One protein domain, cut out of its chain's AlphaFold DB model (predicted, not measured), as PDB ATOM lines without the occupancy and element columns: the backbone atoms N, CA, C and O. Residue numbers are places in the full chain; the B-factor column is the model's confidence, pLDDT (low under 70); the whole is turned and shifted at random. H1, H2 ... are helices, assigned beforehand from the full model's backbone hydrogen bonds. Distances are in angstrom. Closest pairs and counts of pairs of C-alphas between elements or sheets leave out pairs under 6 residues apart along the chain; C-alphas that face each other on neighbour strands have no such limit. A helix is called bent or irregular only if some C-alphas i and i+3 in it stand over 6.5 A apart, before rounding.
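This is residues 3 to 45 of the 182 residues of an uncharacterized protein of Mytilus coruscus (UniProt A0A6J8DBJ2). One long helix, H2, makes most of the length, and at its beginning the chain is bent into a hook, with the loop of residues 12 to 21 leading from the short helix H1 to H2. H1 comes near the beginning of H2, while the other end of H2 sticks out free with residues 35 to 45. The printed part has 43 residues, with two named helices, H1 then H2, and no named strand; its class is all helix. The whole is loose, with a radius of gyration of the C-alphas of 13.1 A, and is a rod spanning 42 by 21 by 13 A.

H2, residues 22 to 43, measures 30.9 A from C-alpha 22 at (-27.766, 33.206, 32.240) to C-alpha 43 at (-32.189, 19.581, 4.847). H1, residues 6 to 11, measures 9.4 A and begins with C-alpha 6 at (-23.414, 39.898, 17.633). Neither helix is bent or irregular.

H1 and H2 are close but not clearly touching, with 2 pairs of C-alphas within 8 A. Their closest C-alphas, those of Pro 7 and Ile 24, are 7.7 A apart. Their lines stand at a steep tilt of 54 degrees, and they run opposite ways. In H2 every O i to N i+4 pair is within hydrogen-bond range; in H1 0 of 2 such pairs are, but 3 of 3 O i to N i+3 pairs are.

The two C-alphas farthest apart, those of Gly 15 and Ile 45, are 42.2 A apart. Residues 12 to 17 stand free, as do residues 35 to 45, of which 35 to 43 belong to H2. The link from H1 to H2 is short, with 10 residues, and the printed part has no cut. The mean pLDDT of the printed part is 78.3, and residues 3 to 4 and 38 to 45 are under 70.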
ATOM      1  N   ASP A   3     -26.853  39.441  13.020       69.44
ATOM      2  CA  ASP A   3     -27.264  40.271  14.167       69.44
ATOM      3  C   ASP A   3     -27.540  39.452  15.438       69.44
ATOM      4  O   ASP A   3     -27.205  39.887  16.534       69.44
ATOM      5  N   LYS A   4     -28.063  38.223  15.301       67.00
ATOM      6  CA  LYS A   4     -28.272  37.299  16.434       67.00
ATOM      7  C   LYS A   4     -26.954  36.785  17.026       67.00
ATOM      8  O   LYS A   4     -26.908  36.436  18.196       67.00
ATOM      9  N   MET A   5     -25.879  36.781  16.232       77.19
ATOM     10  CA  MET A   5     -24.549  36.336  16.664       77.19
ATOM     11  C   MET A   5     -23.669  37.468  17.220       77.19
ATOM     12  O   MET A   5     -22.550  37.218  17.674       77.19
ATOM     13  N   LEU A   6     -24.149  38.715  17.179       78.00
ATOM     14  CA  LEU A   6     -23.414  39.898  17.633       78.00
ATOM     15  C   LEU A   6     -22.945  39.811  19.103       78.00
ATOM     16  O   LEU A   6     -21.793  40.176  19.350       78.00
ATOM     17  N   PRO A   7     -23.750  39.292  20.058       79.44
ATOM     18  CA  PRO A   7     -23.334  39.169  21.458       79.44
ATOM     19  C   PRO A   7     -22.121  38.243  21.639       79.44
ATOM     20  O   PRO A   7     -21.177  38.582  22.346       79.44
ATOM     21  N   PHE A   8     -22.068  37.123  20.910       82.06
ATOM     22  CA  PHE A   8     -20.944  36.180  20.990       82.06
ATOM     23  C   PHE A   8     -19.658  36.743  20.386       82.06
ATOM     24  O   PHE A   8     -18.568  36.470  20.877       82.06
ATOM     25  N   ARG A   9     -19.755  37.588  19.350       82.62
ATOM     26  CA  ARG A   9     -18.575  38.245  18.756       82.62
ATOM     27  C   ARG A   9     -17.852  39.159  19.739       82.62
ATOM     28  O   ARG A   9     -16.656  39.378  19.581       82.62
ATOM     29  N   GLN A  10     -18.559  39.705  20.727       79.06
ATOM     30  CA  GLN A  10     -17.952  40.539  21.766       79.06
ATOM     31  C   GLN A  10     -17.108  39.702  22.737       79.06
ATOM     32  O   GLN A  10     -16.037  40.154  23.125       79.06
ATOM     33  N   LEU A  11     -17.526  38.463  23.027       80.19
ATOM     34  CA  LEU A  11     -16.792  37.507  23.870       80.19
ATOM     35  C   LEU A  11     -15.506  36.975  23.214       80.19
ATOM     36  O   LEU A  11     -14.626  36.471  23.901       80.19
ATOM     37  N   LEU A  12     -15.387  37.092  21.888       81.88
ATOM     38  CA  LEU A  12     -14.222  36.645  21.117       81.88
ATOM     39  C   LEU A  12     -13.162  37.743  20.922       81.88
ATOM     40  O   LEU A  12     -12.133  37.499  20.291       81.88
ATOM     41  N   LYS A  13     -13.402  38.968  21.411       85.50
ATOM     42  CA  LYS A  13     -12.456  40.077  21.241       85.50
ATOM     43  C   LYS A  13     -11.238  39.904  22.158       85.50
ATOM     44  O   LYS A  13     -11.410  39.693  23.360       85.50
ATOM     45  N   PRO A  14     -10.010  40.089  21.640       81.50
ATOM     46  CA  PRO A  14      -8.807  40.088  22.465       81.50
ATOM     47  C   PRO A  14      -8.909  41.110  23.605       81.50
ATOM     48  O   PRO A  14      -9.378  42.228  23.397       81.50
ATOM     49  N   GLY A  15      -8.470  40.731  24.806       83.69
ATOM     50  CA  GLY A  15      -8.468  41.614  25.979       83.69
ATOM     51  C   GLY A  15      -9.812  41.756  26.701       83.69
ATOM     52  O   GLY A  15      -9.878  42.473  27.696       83.69
ATOM     53  N   THR A  16     -10.868  41.068  26.251       82.50
ATOM     54  CA  THR A  16     -12.144  40.991  26.981       82.50
ATOM     55  C   THR A  16     -12.164  39.714  27.829       82.50
ATOM     56  O   THR A  16     -11.955  38.636  27.269       82.50
ATOM     57  N   PRO A  17     -12.384  39.785  29.156       84.19
ATOM     58  CA  PRO A  17     -12.548  38.593  29.981       84.19
ATOM     59  C   PRO A  17     -13.744  37.779  29.498       84.19
ATOM     60  O   PRO A  17     -14.829  38.323  29.288       84.19
ATOM     61  N   PHE A  18     -13.549  36.476  29.330       87.12
ATOM     62  CA  PHE A  18     -14.648  35.585  28.995       87.12
ATOM     63  C   PHE A  18     -15.631  35.515  30.168       87.12
ATOM     64  O   PHE A  18     -15.225  35.293  31.310       87.12
ATOM     65  N   PHE A  19     -16.920  35.677  29.882       85.56
ATOM     66  CA  PHE A  19     -17.991  35.473  30.848       85.56
ATOM     67  C   PHE A  19     -19.155  34.742  30.184       85.56
ATOM     68  O   PHE A  19     -19.402  34.884  28.986       85.56
ATOM     69  N   TRP A  20     -19.859  33.945  30.980       90.25
ATOM     70  CA  TRP A  20     -21.019  33.180  30.544       90.25
ATOM     71  C   TRP A  20     -22.079  33.255  31.634       90.25
ATOM     72  O   TRP A  20     -22.012  32.543  32.633       90.25
ATOM     73  N   ASP A  21     -23.014  34.181  31.470       91.00
ATOM     74  CA  ASP A  21     -24.127  34.367  32.389       91.00
ATOM     75  C   ASP A  21     -25.410  33.726  31.833       91.00
ATOM     76  O   ASP A  21     -25.460  33.189  30.722       91.00
ATOM     77  N   GLU A  22     -26.476  33.778  32.622       93.50
ATOM     78  CA  GLU A  22     -27.766  33.206  32.240       93.50
ATOM     79  C   GLU A  22     -28.396  33.905  31.021       93.50
ATOM     80  O   GLU A  22     -29.174  33.301  30.278       93.50
ATOM     81  N   HIS A  23     -28.027  35.164  30.768       89.88
ATOM     82  CA  HIS A  23     -28.473  35.914  29.600       89.88
ATOM     83  C   HIS A  23     -27.796  35.411  28.315       89.88
ATOM     84  O   HIS A  23     -28.486  35.098  27.342       89.88
ATOM     85  N   ILE A  24     -26.469  35.260  28.324       89.50
ATOM     86  CA  ILE A  24     -25.678  34.688  27.226       89.50
ATOM     87  C   ILE A  24     -26.096  33.242  26.955       89.50
ATOM     88  O   ILE A  24     -26.254  32.863  25.792       89.50
ATOM     89  N   ASN A  25     -26.356  32.455  28.002       90.19
ATOM     90  CA  ASN A  25     -26.819  31.077  27.853       90.19
ATOM     91  C   ASN A  25     -28.174  30.992  27.133       90.19
ATOM     92  O   ASN A  25     -28.360  30.179  26.231       90.19
ATOM     93  N   ARG A  26     -29.119  31.873  27.479       93.38
ATOM     94  CA  ARG A  26     -30.424  31.946  26.807       93.38
ATOM     95  C   ARG A  26     -30.289  32.309  25.331       93.38
ATOM     96  O   ARG A  26     -30.874  31.645  24.480       93.38
ATOM     97  N   LEU A  27     -29.479  33.323  25.022       89.50
ATOM     98  CA  LEU A  27     -29.201  33.732  23.642       89.50
ATOM     99  C   LEU A  27     -28.547  32.608  22.831       89.50
ATOM    100  O   LEU A  27     -28.777  32.497  21.622       89.50
ATOM    101  N   PHE A  28     -27.724  31.786  23.481       88.00
ATOM    102  CA  PHE A  28     -27.078  30.642  22.850       88.00
ATOM    103  C   PHE A  28     -28.106  29.579  22.459       88.00
ATOM    104  O   PHE A  28     -28.147  29.181  21.295       88.00
ATOM    105  N   GLU A  29     -28.992  29.195  23.378       91.12
ATOM    106  CA  GLU A  29     -30.052  28.218  23.098       91.12
ATOM    107  C   GLU A  29     -31.042  28.714  22.031       91.12
ATOM    108  O   GLU A  29     -31.409  27.969  21.120       91.12
ATOM    109  N   GLU A  30     -31.409  29.999  22.052       89.44
ATOM    110  CA  GLU A  30     -32.240  30.606  21.000       89.44
ATOM    111  C   GLU A  30     -31.549  30.587  19.627       89.44
ATOM    112  O   GLU A  30     -32.182  30.326  18.597       89.44
ATOM    113  N   SER A  31     -30.241  30.852  19.595       83.50
ATOM    114  CA  SER A  31     -29.447  30.815  18.363       83.50
ATOM    115  C   SER A  31     -29.320  29.390  17.832       83.50
ATOM    116  O   SER A  31     -29.498  29.170  16.635       83.50
ATOM    117  N   LYS A  32     -29.097  28.417  18.721       82.56
ATOM    118  CA  LYS A  32     -29.052  26.986  18.406       82.56
ATOM    119  C   LYS A  32     -30.379  26.501  17.831       82.56
ATOM    120  O   LYS A  32     -30.384  25.896  16.766       82.56
ATOM    121  N   SER A  33     -31.503  26.838  18.462       84.44
ATOM    122  CA  SER A  33     -32.840  26.497  17.959       84.44
ATOM    123  C   SER A  33     -33.109  27.104  16.576       84.44
ATOM    124  O   SER A  33     -33.582  26.414  15.673       84.44
ATOM    125  N   ALA A  34     -32.733  28.369  16.358       79.44
ATOM    126  CA  ALA A  34     -32.875  29.012  15.053       79.44
ATOM    127  C   ALA A  34     -31.988  28.368  13.975       79.44
ATOM    128  O   ALA A  34     -32.402  28.271  12.821       79.44
ATOM    129  N   ILE A  35     -30.775  27.942  14.334       71.19
ATOM    130  CA  ILE A  35     -29.881  27.197  13.442       71.19
ATOM    131  C   ILE A  35     -30.500  25.839  13.109       71.19
ATOM    132  O   ILE A  35     -30.636  25.544  11.930       71.19
ATOM    133  N   ILE A  36     -30.954  25.071  14.104       73.94
ATOM    134  CA  ILE A  36     -31.608  23.768  13.904       73.94
ATOM    135  C   ILE A  36     -32.833  23.910  13.002       73.94
ATOM    136  O   ILE A  36     -32.940  23.185  12.026       73.94
ATOM    137  N   SER A  37     -33.708  24.888  13.240       73.38
ATOM    138  CA  SER A  37     -34.883  25.119  12.387       73.38
ATOM    139  C   SER A  37     -34.500  25.444  10.940       73.38
ATOM    140  O   SER A  37     -35.113  24.926  10.008       73.38
ATOM    141  N   LYS A  38     -33.449  26.248  10.731       65.94
ATOM    142  CA  LYS A  38     -32.927  26.531   9.386       65.94
ATOM    143  C   LYS A  38     -32.208  25.348   8.755       65.94
ATOM    144  O   LYS A  38     -32.215  25.230   7.536       65.94
ATOM    145  N   ILE A  39     -31.583  24.497   9.561       61.22
ATOM    146  CA  ILE A  39     -30.990  23.239   9.123       61.22
ATOM    147  C   ILE A  39     -32.104  22.277   8.725       61.22
ATOM    148  O   ILE A  39     -32.026  21.713   7.653       61.22
ATOM    149  N   GLU A  40     -33.177  22.130   9.496       60.12
ATOM    150  CA  GLU A  40     -34.327  21.298   9.130       60.12
ATOM    151  C   GLU A  40     -35.015  21.807   7.860       60.12
ATOM    152  O   GLU A  40     -35.364  21.016   6.986       60.12
ATOM    153  N   GLU A  41     -35.171  23.122   7.716       55.53
ATOM    154  CA  GLU A  41     -35.666  23.748   6.486       55.53
ATOM    155  C   GLU A  41     -34.691  23.542   5.309       55.53
ATOM    156  O   GLU A  41     -35.119  23.233   4.198       55.53
ATOM    157  N   GLY A  42     -33.380  23.636   5.552       48.09
ATOM    158  CA  GLY A  42     -32.316  23.443   4.562       48.09
ATOM    159  C   GLY A  42     -32.014  21.979   4.206       48.09
ATOM    160  O   GLY A  42     -31.581  21.687   3.098       48.09
ATOM    161  N   ILE A  43     -32.287  21.027   5.096       50.25
ATOM    162  CA  ILE A  43     -32.189  19.581   4.847       50.25
ATOM    163  C   ILE A  43     -33.406  19.112   4.037       50.25
ATOM    164  O   ILE A  43     -33.305  18.167   3.256       50.25
ATOM    165  N   ARG A  44     -34.543  19.816   4.124       53.75
ATOM    166  CA  ARG A  44     -35.753  19.564   3.318       53.75
ATOM    167  C   ARG A  44     -35.648  19.997   1.847       53.75
ATOM    168  O   ARG A  44     -36.652  19.947   1.139       53.75
ATOM    169  N   ILE A  45     -34.473  20.403   1.356       62.09
ATOM    170  CA  ILE A  45     -34.299  20.787  -0.057       62.09
ATOM    171  C   ILE A  45     -34.318  19.552  -0.974       62.09
ATOM    172  O   ILE A  45     -34.755  19.670  -2.117       62.09
TER     173      ILE A  45